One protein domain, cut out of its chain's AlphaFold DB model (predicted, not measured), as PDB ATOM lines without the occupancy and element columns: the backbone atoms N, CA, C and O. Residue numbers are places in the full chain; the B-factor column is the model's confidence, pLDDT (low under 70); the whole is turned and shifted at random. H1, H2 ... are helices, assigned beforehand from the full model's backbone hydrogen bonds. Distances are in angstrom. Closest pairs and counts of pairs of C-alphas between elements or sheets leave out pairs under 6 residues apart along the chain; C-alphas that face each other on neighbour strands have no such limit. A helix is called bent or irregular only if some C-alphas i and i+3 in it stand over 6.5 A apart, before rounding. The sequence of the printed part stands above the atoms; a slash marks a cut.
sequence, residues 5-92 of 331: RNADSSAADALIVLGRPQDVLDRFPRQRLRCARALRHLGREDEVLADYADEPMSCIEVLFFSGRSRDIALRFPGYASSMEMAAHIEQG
ATOM      1  N   ARG A   5     215.914 159.315 157.048       58.78
ATOM      2  CA  ARG A   5     215.554 160.733 157.162       58.78
ATOM      3  C   ARG A   5     214.752 161.278 155.979       58.78
ATOM      4  O   ARG A   5     213.938 162.176 156.179       58.78
ATOM      5  N   ASN A   6     214.973 160.777 154.759       60.28
ATOM      6  CA  ASN A   6     214.300 161.319 153.574       60.28
ATOM      7  C   ASN A   6     212.909 160.713 153.352       60.28
ATOM      8  O   ASN A   6     211.990 161.460 153.011       60.28
ATOM      9  N   ALA A   7     212.731 159.405 153.587       61.19
ATOM     10  CA  ALA A   7     211.436 158.731 153.444       61.19
ATOM     11  C   ALA A   7     210.395 159.283 154.437       61.19
ATOM     12  O   ALA A   7     209.220 159.440 154.098       61.19
ATOM     13  N   ASP A   8     210.850 159.681 155.626       79.50
ATOM     14  CA  ASP A   8     209.990 160.221 156.678       79.50
ATOM     15  C   ASP A   8     209.489 161.651 156.402       79.50
ATOM     16  O   ASP A   8     208.443 162.058 156.917       79.50
ATOM     17  N   SER A   9     210.200 162.436 155.585       87.50
ATOM     18  CA  SER A   9     209.833 163.834 155.316       87.50
ATOM     19  C   SER A   9     208.557 163.969 154.478       87.50
ATOM     20  O   SER A   9     207.676 164.760 154.818       87.50
ATOM     21  N   SER A  10     208.402 163.142 153.438       90.12
ATOM     22  CA  SER A  10     207.204 163.144 152.589       90.12
ATOM     23  C   SER A  10     205.964 162.679 153.350       90.12
ATOM     24  O   SER A  10     204.877 163.203 153.118       90.12
ATOM     25  N   ALA A  11     206.116 161.735 154.285       93.38
ATOM     26  CA  ALA A  11     205.023 161.284 155.142       93.38
ATOM     27  C   ALA A  11     204.552 162.393 156.097       93.38
ATOM     28  O   ALA A  11     203.348 162.613 156.235       93.38
ATOM     29  N   ALA A  12     205.485 163.124 156.716       93.31
ATOM     30  CA  ALA A  12     205.160 164.266 157.567       93.31
ATOM     31  C   ALA A  12     204.463 165.389 156.776       93.31
ATOM     32  O   ALA A  12     203.417 165.882 157.199       93.31
ATOM     33  N   ASP A  13     204.982 165.749 155.598       91.06
ATOM     34  CA  ASP A  13     204.354 166.755 154.733       91.06
ATOM     35  C   ASP A  13     202.952 166.308 154.264       91.06
ATOM     36  O   ASP A  13     202.016 167.111 154.264       91.06
ATOM     37  N   ALA A  14     202.761 165.020 153.955       90.88
ATOM     38  CA  ALA A  14     201.451 164.467 153.617       90.88
ATOM     39  C   ALA A  14     200.458 164.558 154.786       90.88
ATOM     40  O   ALA A  14     199.306 164.926 154.571       90.88
ATOM     41  N   LEU A  15     200.883 164.283 156.024       92.38
ATOM     42  CA  LEU A  15     200.022 164.439 157.201       92.38
ATOM     43  C   LEU A  15     199.573 165.891 157.393       92.38
ATOM     44  O   LEU A  15     198.406 166.121 157.698       92.38
ATOM     45  N   ILE A  16     200.451 166.867 157.157       88.88
ATOM     46  CA  ILE A  16     200.079 168.289 157.206       88.88
ATOM     47  C   ILE A  16     199.011 168.608 156.153       88.88
ATOM     48  O   ILE A  16     198.000 169.228 156.482       88.88
ATOM     49  N   VAL A  17     199.207 168.168 154.907       84.38
ATOM     50  CA  VAL A  17     198.249 168.390 153.804       84.38
ATOM     51  C   VAL A  17     196.909 167.698 154.068       84.38
ATOM     52  O   VAL A  17     195.855 168.236 153.743       84.38
ATOM     53  N   LEU A  18     196.937 166.531 154.713       85.62
ATOM     54  CA  LEU A  18     195.752 165.790 155.149       85.62
ATOM     55  C   LEU A  18     195.137 166.347 156.445       85.62
ATOM     56  O   LEU A  18     194.300 165.676 157.043       85.62
ATOM     57  N   GLY A  19     195.556 167.530 156.909       84.62
ATOM     58  CA  GLY A  19     195.038 168.180 158.118       84.62
ATOM     59  C   GLY A  19     195.212 167.352 159.389       84.62
ATOM     60  O   GLY A  19     194.415 167.450 160.317       84.62
ATOM     61  N   ARG A  20     196.282 166.555 159.445       91.06
ATOM     62  CA  ARG A  20     196.733 165.791 160.614       91.06
ATOM     63  C   ARG A  20     198.079 166.316 161.138       91.06
ATOM     64  O   ARG A  20     199.010 165.532 161.312       91.06
ATOM     65  N   PRO A  21     198.240 167.633 161.388       92.12
ATOM     66  CA  PRO A  21     199.512 168.179 161.855       92.12
ATOM     67  C   PRO A  21     199.899 167.668 163.253       92.12
ATOM     68  O   PRO A  21     201.086 167.546 163.529       92.12
ATOM     69  N   GLN A  22     198.939 167.312 164.117       94.56
ATOM     70  CA  GLN A  22     199.254 166.740 165.434       94.56
ATOM     71  C   GLN A  22     200.039 165.426 165.308       94.56
ATOM     72  O   GLN A  22     201.057 165.251 165.971       94.56
ATOM     73  N   ASP A  23     199.661 164.565 164.362       95.62
ATOM     74  CA  ASP A  23     200.365 163.308 164.100       95.62
ATOM     75  C   ASP A  23     201.822 163.524 163.674       95.62
ATOM     76  O   ASP A  23     202.650 162.630 163.847       95.62
ATOM     77  N   VAL A  24     202.158 164.693 163.115       96.00
ATOM     78  CA  VAL A  24     203.550 165.039 162.803       96.00
ATOM     79  C   VAL A  24     204.362 165.222 164.075       96.00
ATOM     80  O   VAL A  24     205.469 164.693 164.164       96.00
ATOM     81  N   LEU A  25     203.800 165.924 165.059       96.06
ATOM     82  CA  LEU A  25     204.440 166.149 166.354       96.06
ATOM     83  C   LEU A  25     204.632 164.828 167.103       96.06
ATOM     84  O   LEU A  25     205.700 164.584 167.661       96.06
ATOM     85  N   ASP A  26     203.626 163.955 167.047       96.19
ATOM     86  CA  ASP A  26     203.629 162.690 167.781       96.19
ATOM     87  C   ASP A  26     204.567 161.651 167.141       96.19
ATOM     88  O   ASP A  26     205.281 160.929 167.838       96.19
ATOM     89  N   ARG A  27     204.578 161.556 165.803       95.69
ATOM     90  CA  ARG A  27     205.288 160.486 165.073       95.69
ATOM     91  C   ARG A  27     206.663 160.891 164.563       95.69
ATOM     92  O   ARG A  27     207.518 160.025 164.395       95.69
ATOM     93  N   PHE A  28     206.886 162.179 164.314       95.00
ATOM     94  CA  PHE A  28     208.122 162.691 163.722       95.00
ATOM     95  C   PHE A  28     208.778 163.803 164.567       95.00
ATOM     96  O   PHE A  28     209.243 164.794 163.997       95.00
ATOM     97  N   PRO A  29     208.930 163.648 165.901       95.44
ATOM     98  CA  PRO A  29     209.395 164.723 166.792       95.44
ATOM     99  C   PRO A  29     210.825 165.212 166.499       95.44
ATOM    100  O   PRO A  29     211.230 166.287 166.931       95.44
ATOM    101  N   ARG A  30     211.619 164.429 165.755       92.00
ATOM    102  CA  ARG A  30     212.983 164.799 165.340       92.00
ATOM    103  C   ARG A  30     213.022 165.660 164.075       92.00
ATOM    104  O   ARG A  30     214.062 166.238 163.774       92.00
ATOM    105  N   GLN A  31     211.920 165.765 163.333       92.44
ATOM    106  CA  GLN A  31     211.841 166.604 162.140       92.44
ATOM    107  C   GLN A  31     211.456 168.034 162.526       92.44
ATOM    108  O   GLN A  31     210.310 168.448 162.348       92.44
ATOM    109  N   ARG A  32     212.416 168.793 163.066       94.38
ATOM    110  CA  ARG A  32     212.165 170.106 163.688       94.38
ATOM    111  C   ARG A  32     211.423 171.078 162.770       94.38
ATOM    112  O   ARG A  32     210.346 171.539 163.136       94.38
ATOM    113  N   LEU A  33     211.909 171.267 161.543       92.38
ATOM    114  CA  LEU A  33     211.240 172.081 160.519       92.38
ATOM    115  C   LEU A  33     209.775 171.661 160.260       92.38
ATOM    116  O   LEU A  33     208.893 172.509 160.137       92.38
ATOM    117  N   ARG A  34     209.483 170.353 160.201       93.81
ATOM    118  CA  ARG A  34     208.110 169.857 159.983       93.81
ATOM    119  C   ARG A  34     207.239 170.049 161.217       93.81
ATOM    120  O   ARG A  34     206.067 170.378 161.074       93.81
ATOM    121  N   CYS A  35     207.805 169.890 162.410       95.50
ATOM    122  CA  CYS A  35     207.099 170.150 163.658       95.50
ATOM    123  C   CYS A  35     206.744 171.635 163.793       95.50
ATOM    124  O   CYS A  35     205.596 171.953 164.082       95.50
ATOM    125  N   ALA A  36     207.674 172.543 163.485       94.06
ATOM    126  CA  ALA A  36     207.408 173.980 163.454       94.06
ATOM    127  C   ALA A  36     206.276 174.326 162.469       94.06
ATOM    128  O   ALA A  36     205.329 175.039 162.808       94.06
ATOM    129  N   ARG A  37     206.309 173.741 161.262       91.06
ATOM    130  CA  ARG A  37     205.228 173.879 160.275       91.06
ATOM    131  C   ARG A  37     203.895 173.334 160.802       91.06
ATOM    132  O   ARG A  37     202.866 173.987 160.641       91.06
ATOM    133  N   ALA A  38     203.894 172.161 161.432       91.94
ATOM    134  CA  ALA A  38     202.703 171.546 162.013       91.94
ATOM    135  C   ALA A  38     202.105 172.388 163.155       91.94
ATOM    136  O   ALA A  38     200.894 172.601 163.177       91.94
ATOM    137  N   LEU A  39     202.939 172.936 164.046       92.81
ATOM    138  CA  LEU A  39     202.518 173.859 165.104       92.81
ATOM    139  C   LEU A  39     201.847 175.109 164.528       92.81
ATOM    140  O   LEU A  39     200.777 175.491 164.998       92.81
ATOM    141  N   ARG A  40     202.391 175.689 163.449       87.75
ATOM    142  CA  ARG A  40     201.734 176.795 162.731       87.75
ATOM    143  C   ARG A  40     200.351 176.396 162.209       87.75
ATOM    144  O   ARG A  40     199.392 177.133 162.400       87.75
ATOM    145  N   HIS A  41     200.210 175.208 161.615       84.38
ATOM    146  CA  HIS A  41     198.902 174.707 161.162       84.38
ATOM    147  C   HIS A  41     197.908 174.458 162.306       84.38
ATOM    148  O   HIS A  41     196.702 174.504 162.081       84.38
ATOM    149  N   LEU A  42     198.391 174.228 163.527       86.56
ATOM    150  CA  LEU A  42     197.567 174.127 164.733       86.56
ATOM    151  C   LEU A  42     197.256 175.497 165.370       86.56
ATOM    152  O   LEU A  42     196.493 175.553 166.334       86.56
ATOM    153  N   GLY A  43     197.832 176.594 164.863       84.12
ATOM    154  CA  GLY A  43     197.761 177.920 165.484       84.12
ATOM    155  C   GLY A  43     198.594 178.048 166.768       84.12
ATOM    156  O   GLY A  43     198.356 178.952 167.562       84.12
ATOM    157  N   ARG A  44     199.556 177.142 166.989       91.00
ATOM    158  CA  ARG A  44     200.465 177.089 168.151       91.00
ATOM    159  C   ARG A  44     201.777 177.821 167.847       91.00
ATOM    160  O   ARG A  44     202.870 177.287 167.998       91.00
ATOM    161  N   GLU A  45     201.661 179.041 167.342       91.19
ATOM    162  CA  GLU A  45     202.785 179.830 166.822       91.19
ATOM    163  C   GLU A  45     203.782 180.256 167.903       91.19
ATOM    164  O   GLU A  45     204.989 180.237 167.665       91.19
ATOM    165  N   ASP A  46     203.299 180.577 169.105       92.88
ATOM    166  CA  ASP A  46     204.167 180.954 170.224       92.88
ATOM    167  C   ASP A  46     205.115 179.810 170.627       92.88
ATOM    168  O   ASP A  46     206.261 180.069 170.990       92.88
ATOM    169  N   GLU A  47     204.693 178.551 170.473       95.56
ATOM    170  CA  GLU A  47     205.557 177.383 170.698       95.56
ATOM    171  C   GLU A  47     206.655 177.274 169.638       95.56
ATOM    172  O   GLU A  47     207.788 176.929 169.957       95.56
ATOM    173  N   VAL A  48     206.376 177.654 168.385       96.06
ATOM    174  CA  VAL A  48     207.427 177.733 167.356       96.06
ATOM    175  C   VAL A  48     208.480 178.768 167.748       96.06
ATOM    176  O   VAL A  48     209.677 178.520 167.632       96.06
ATOM    177  N   LEU A  49     208.052 179.929 168.242       95.50
ATOM    178  CA  LEU A  49     208.968 180.999 168.642       95.50
ATOM    179  C   LEU A  49     209.766 180.674 169.913       95.50
ATOM    180  O   LEU A  49     210.854 181.224 170.078       95.50
ATOM    181  N   ALA A  50     209.225 179.839 170.802       96.00
ATOM    182  CA  ALA A  50     209.876 179.429 172.042       96.00
ATOM    183  C   ALA A  50     210.836 178.248 171.833       96.00
ATOM    184  O   ALA A  50     211.997 178.322 172.236       96.00
ATOM    185  N   ASP A  51     210.375 177.192 171.160       96.75
ATOM    186  CA  ASP A  51     211.057 175.895 171.149       96.75
ATOM    187  C   ASP A  51     211.891 175.646 169.887       96.75
ATOM    188  O   ASP A  51     212.653 174.677 169.844       96.75
ATOM    189  N   TYR A  52     211.770 176.500 168.862       95.31
ATOM    190  CA  TYR A  52     212.424 176.343 167.553       95.31
ATOM    191  C   TYR A  52     213.285 177.551 167.160       95.31
ATOM    192  O   TYR A  52     213.437 177.856 165.980       95.31
ATOM    193  N   ALA A  53     213.882 178.240 168.137       93.25
ATOM    194  CA  ALA A  53     214.760 179.393 167.892       93.25
ATOM    195  C   ALA A  53     216.006 179.069 167.033       93.25
ATOM    196  O   ALA A  53     216.594 179.962 166.427       93.25
ATOM    197  N   ASP A  54     216.401 177.797 166.974       91.19
ATOM    198  CA  ASP A  54     217.455 177.246 166.114       91.19
ATOM    199  C   ASP A  54     217.022 177.047 164.649       91.19
ATOM    200  O   ASP A  54     217.867 176.794 163.794       91.19
ATOM    201  N   GLU A  55     215.732 177.200 164.342       93.38
ATOM    202  CA  GLU A  55     215.149 177.128 163.000       93.38
ATOM    203  C   GLU A  55     214.703 178.535 162.544       93.38
ATOM    204  O   GLU A  55     213.502 178.813 162.444       93.38
ATOM    205  N   PRO A  56     215.642 179.459 162.246       92.25
ATOM    206  CA  PRO A  56     215.346 180.883 162.067       92.25
ATOM    207  C   PRO A  56     214.315 181.147 160.970       92.25
ATOM    208  O   PRO A  56     213.447 181.998 161.138       92.25
ATOM    209  N   MET A  57     214.350 180.386 159.873       91.12
ATOM    210  CA  MET A  57     213.371 180.534 158.793       91.12
ATOM    211  C   MET A  57     211.946 180.203 159.248       91.12
ATOM    212  O   MET A  57     211.017 180.909 158.868       91.12
ATOM    213  N   SER A  58     211.769 179.198 160.110       92.38
ATOM    214  CA  SER A  58     210.454 178.850 160.660       92.38
ATOM    215  C   SER A  58     209.921 179.962 161.563       92.38
ATOM    216  O   SER A  58     208.755 180.342 161.458       92.38
ATOM    217  N   CYS A  59     210.777 180.528 162.421       94.06
ATOM    218  CA  CYS A  59     210.401 181.662 163.263       94.06
ATOM    219  C   CYS A  59     210.086 182.913 162.435       94.06
ATOM    220  O   CYS A  59     209.108 183.597 162.723       94.06
ATOM    221  N   ILE A  60     210.884 183.208 161.404       91.88
ATOM    222  CA  ILE A  60     210.653 184.338 160.496       91.88
ATOM    223  C   ILE A  60     209.304 184.187 159.796       91.88
ATOM    224  O   ILE A  60     208.529 185.139 159.790       91.88
ATOM    225  N   GLU A  61     208.991 183.006 159.257       89.38
ATOM    226  CA  GLU A  61     207.692 182.750 158.631       89.38
ATOM    227  C   GLU A  61     206.537 182.947 159.618       89.38
ATOM    228  O   GLU A  61     205.548 183.586 159.271       89.38
ATOM    229  N   VAL A  62     206.655 182.439 160.849       91.31
ATOM    230  CA  VAL A  62     205.635 182.638 161.891       91.31
ATOM    231  C   VAL A  62     205.446 184.118 162.197       91.31
ATOM    232  O   VAL A  62     204.318 184.600 162.205       91.31
ATOM    233  N   LEU A  63     206.526 184.870 162.412       92.00
ATOM    234  CA  LEU A  63     206.435 186.305 162.692       92.00
ATOM    235  C   LEU A  63     205.858 187.082 161.509       92.00
ATOM    236  O   LEU A  63     205.088 188.015 161.716       92.00
ATOM    237  N   PHE A  64     206.202 186.695 160.284       88.50
ATOM    238  CA  PHE A  64     205.683 187.327 159.079       88.50
ATOM    239  C   PHE A  64     204.173 187.086 158.941       88.50
ATOM    240  O   PHE A  64     203.411 188.047 158.952       88.50
ATOM    241  N   PHE A  65     203.742 185.818 158.918       85.88
ATOM    242  CA  PHE A  65     202.340 185.430 158.703       85.88
ATOM    243  C   PHE A  65     201.404 185.703 159.891       85.88
ATOM    244  O   PHE A  65     200.187 185.588 159.759       85.88
ATOM    245  N   SER A  66     201.957 186.046 161.056       87.94
ATOM    246  CA  SER A  66     201.197 186.508 162.223       87.94
ATOM    247  C   SER A  66     201.123 188.033 162.303       87.94
ATOM    248  O   SER A  66     200.637 188.564 163.299       87.94
ATOM    249  N   GLY A  67     201.614 188.771 161.298       86.19
ATOM    250  CA  GLY A  67     201.636 190.239 161.305       86.19
ATOM    251  C   GLY A  67     202.607 190.846 162.329       86.19
ATOM    252  O   GLY A  67     202.496 192.018 162.685       86.19
ATOM    253  N   ARG A  68     203.570 190.067 162.828       90.19
ATOM    254  CA  ARG A  68     204.589 190.474 163.810       90.19
ATOM    255  C   ARG A  68     205.930 190.796 163.150       90.19
ATOM    256  O   ARG A  68     206.983 190.638 163.760       90.19
ATOM    257  N   SER A  69     205.924 191.301 161.918       87.75
ATOM    258  CA  SER A  69     207.149 191.506 161.130       87.75
ATOM    259  C   SER A  69     208.173 192.454 161.771       87.75
ATOM    260  O   SER A  69     209.361 192.350 161.481       87.75
ATOM    261  N   ARG A  70     207.758 193.340 162.692       85.25
ATOM    262  CA  ARG A  70     208.692 194.160 163.492       85.25
ATOM    263  C   ARG A  70     209.621 193.309 164.367       85.25
ATOM    264  O   ARG A  70     210.787 193.657 164.532       85.25
ATOM    265  N   ASP A  71     209.136 192.175 164.871       90.69
ATOM    266  CA  ASP A  71     209.924 191.260 165.698       90.69
ATOM    267  C   ASP A  71     211.022 190.559 164.877       90.69
ATOM    268  O   ASP A  71     212.024 190.134 165.450       90.69
ATOM    269  N   ILE A  72     210.877 190.464 163.545       90.19
ATOM    270  CA  ILE A  72     211.891 189.868 162.657       90.19
ATOM    271  C   ILE A  72     213.175 190.695 162.700       90.19
ATOM    272  O   ILE A  72     214.246 190.137 162.911       90.19
ATOM    273  N   ALA A  73     213.076 192.019 162.557       86.50
ATOM    274  CA  ALA A  73     214.241 192.900 162.593       86.50
ATOM    275  C   ALA A  73     214.960 192.861 163.955       86.50
ATOM    276  O   ALA A  73     216.186 192.923 164.010       86.50
ATOM    277  N   LEU A  74     214.202 192.709 165.047       89.12
ATOM    278  CA  LEU A  74     214.747 192.620 166.404       89.12
ATOM    279  C   LEU A  74     215.428 191.272 166.684       89.12
ATOM    280  O   LEU A  74     216.480 191.239 167.318       89.12
ATOM    281  N   ARG A  75     214.830 190.160 166.240       91.06
ATOM    282  CA  ARG A  75     215.303 188.798 166.551       91.06
ATOM    283  C   ARG A  75     216.288 188.244 165.523       91.06
ATOM    284  O   ARG A  75     217.142 187.436 165.872       91.06
ATOM    285  N   PHE A  76     216.178 188.674 164.269       90.50
ATOM    286  CA  PHE A  76     216.914 188.134 163.124       90.50
ATOM    287  C   PHE A  76     217.483 189.264 162.247       90.50
ATOM    288  O   PHE A  76     217.131 189.371 161.069       90.50
ATOM    289  N   PRO A  77     218.398 190.106 162.770       87.31
ATOM    290  CA  PRO A  77     218.875 191.302 162.067       87.31
ATOM    291  C   PRO A  77     219.516 191.001 160.700       87.31
ATOM    292  O   PRO A  77     219.413 191.808 159.781       87.31
ATOM    293  N   GLY A  78     220.115 189.816 160.518       86.31
ATOM    294  CA  GLY A  78     220.690 189.384 159.234       86.31
ATOM    295  C   GLY A  78     219.668 189.088 158.125       86.31
ATOM    296  O   GLY A  78     220.047 189.004 156.962       86.31
ATOM    297  N   TYR A  79     218.385 188.953 158.471       81.69
ATOM    298  CA  TYR A  79     217.287 188.648 157.545       81.69
ATOM    299  C   TYR A  79     216.326 189.829 157.351       81.69
ATOM    300  O   TYR A  79     215.342 189.718 156.619       81.69
ATOM    301  N   ALA A  80     216.596 190.962 158.007       76.31
ATOM    302  CA  ALA A  80     215.671 192.082 158.079       76.31
ATOM    303  C   ALA A  80     215.403 192.723 156.709       76.31
ATOM    304  O   ALA A  80     214.255 193.002 156.399       76.31
ATOM    305  N   SER A  81     216.413 192.895 155.853       78.19
ATOM    306  CA  SER A  81     216.295 193.765 154.670       78.19
ATOM    307  C   SER A  81     215.239 193.325 153.649       78.19
ATOM    308  O   SER A  81     214.522 194.168 153.112       78.19
ATOM    309  N   SER A  82     215.094 192.022 153.376       78.19
ATOM    310  CA  SER A  82     214.075 191.530 152.438       78.19
ATOM    311  C   SER A  82     212.677 191.480 153.053       78.19
ATOM    312  O   SER A  82     211.698 191.839 152.398       78.19
ATOM    313  N   MET A  83     212.585 191.081 154.322       83.25
ATOM    314  CA  MET A  83     211.317 190.961 155.041       83.25
ATOM    315  C   MET A  83     210.750 192.318 155.459       83.25
ATOM    316  O   MET A  83     209.535 192.483 155.489       83.25
ATOM    317  N   GLU A  84     211.599 193.307 155.722       82.75
ATOM    318  CA  GLU A  84     211.211 194.680 156.049       82.75
ATOM    319  C   GLU A  84     210.506 195.353 154.866       82.75
ATOM    320  O   GLU A  84     209.467 195.984 155.048       82.75
ATOM    321  N   MET A  85     210.985 195.125 153.638       86.88
ATOM    322  CA  MET A  85     210.299 195.601 152.434       86.88
ATOM    323  C   MET A  85     208.895 195.018 152.287       86.88
ATOM    324  O   MET A  85     207.955 195.746 151.962       86.88
ATOM    325  N   ALA A  86     208.753 193.705 152.481       87.44
ATOM    326  CA  ALA A  86     207.452 193.053 152.418       87.44
ATOM    327  C   ALA A  86     206.551 193.572 153.548       87.44
ATOM    328  O   ALA A  86     205.421 193.974 153.297       87.44
ATOM    329  N   ALA A  87     207.085 193.688 154.765       88.00
ATOM    330  CA  ALA A  87     206.369 194.216 155.918       88.00
ATOM    331  C   ALA A  87     205.855 195.644 155.700       88.00
ATOM    332  O   ALA A  87     204.730 195.936 156.083       88.00
ATOM    333  N   HIS A  88     206.640 196.526 155.078       91.12
ATOM    334  CA  HIS A  88     206.187 197.872 154.734       91.12
ATOM    335  C   HIS A  88     205.009 197.859 153.763       91.12
ATOM    336  O   HIS A  88     204.063 198.611 153.971       91.12
ATOM    337  N   ILE A  89     205.032 196.995 152.744       92.44
ATOM    338  CA  ILE A  89     203.900 196.842 151.820       92.44
ATOM    339  C   ILE A  89     202.669 196.388 152.605       92.44
ATOM    340  O   ILE A  89     201.651 197.066 152.555       92.44
ATOM    341  N   GLU A  90     202.780 195.313 153.386       90.56
ATOM    342  CA  GLU A  90     201.649 194.762 154.141       90.56
ATOM    343  C   GLU A  90     201.100 195.732 155.205       90.56
ATOM    344  O   GLU A  90     199.896 195.781 155.446       90.56
ATOM    345  N   GLN A  91     201.954 196.581 155.785       90.94
ATOM    346  CA  GLN A  91     201.576 197.657 156.713       90.94
ATOM    347  C   GLN A  91     200.933 198.872 156.024       90.94
ATOM    348  O   GLN A  91     200.648 199.862 156.692       90.94
ATOM    349  N   GLY A  92     200.717 198.835 154.705       92.69
ATOM    350  CA  GLY A  92     200.136 199.957 153.964       92.69
ATOM    351  C   GLY A  92     201.113 201.112 153.720       92.69
ATOM    352  O   GLY A  92     200.680 202.237 153.490       92.69
TER     353      GLY A  92
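What this domain is: This is residues 5 to 92 of the 331 residues of an uncharacterized protein of Planctomycetes bacterium (UniProt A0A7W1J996). Look for a short solenoid: seven helices zigzag back and forth in a curved row, each folding back beside the one before. H1, H3, H5 and H7 run the same way along the inside of the curve, and H2, H4 and H6 run back along its outside; the row makes the longest axis, with H1 and H7 at its two ends. You have 88 printed residues with seven named helices, H1 to H7 in order along the chain, and no named strand; the class is all helix. The whole is only just compact, close to loose, with a radius of gyration of the C-alphas of 14.0 A, and is elongated, spanning 39 by 23 by 21 A.

Where its parts are: Find C-alpha 5 at (215.554, 160.733, 157.162); from there H1, residues 5 to 17, runs 19.2 A to C-alpha 17. Next come H2, residues 21 to 27, and H3, residues 32 to 41, which is 14.3 A long and begins at C-alpha 32 at (212.165, 170.106, 163.688). H4 takes residues 45 to 51, H5 residues 56 to 65 over 14.2 A, and H6 residues 69 to 75. H2, H4 and H6 measure 10.1, 10.1 and 10.2 A. H7, residues 77 to 90, runs 19.3 A to C-alpha 90 at (201.649, 194.762, 154.141); it is irregular, with C-alphas 78 and 81 7.7 A apart.

How they stand to each other: Start at H1, which touches H2 with residues 12 to 16 alone; their closest C-alphas, of Ala 12 and Val 24, are 5.5 A apart. The hub is H3, touching H1, H2, H4 and H5. It forms a hairpin with H2, opposite ways at a shallow tilt of 33 degrees, only just short of steep, with the C-alphas of Pro 21 and Ala 38 closest at 4.6 A. H3 also touches H1, the same way at a shallow tilt of 3 degrees, closest at the C-alphas of Ile 16 and Ala 38, 6.4 A. Farther on, H5 and H7 are close but not clearly touching; their closest C-alphas, of Phe 64 and Ala 87, are 7.6 A apart. H6 and H7 touch as a hairpin, closest at the C-alphas of Ala 73 and Ala 80, 4.8 A. H1 and H7 are apart. In H3, H4 and H5 every O i to N i+4 pair is within hydrogen-bond range; in H1 it is 6 of 9, in H2 2 of 3, in H7 6 of 10 and in H6 1 of 3, where 4 of 4 O i to N i+3 pairs are within range.

The domain as a whole: The two C-alphas farthest apart, of Ala 7 and Gly 92, are 42.7 A apart. The printed part has no cut, and the six links are tight. In the B-factor column the mean pLDDT of the printed part is 89.2, and residues 5 to 7 are under 70.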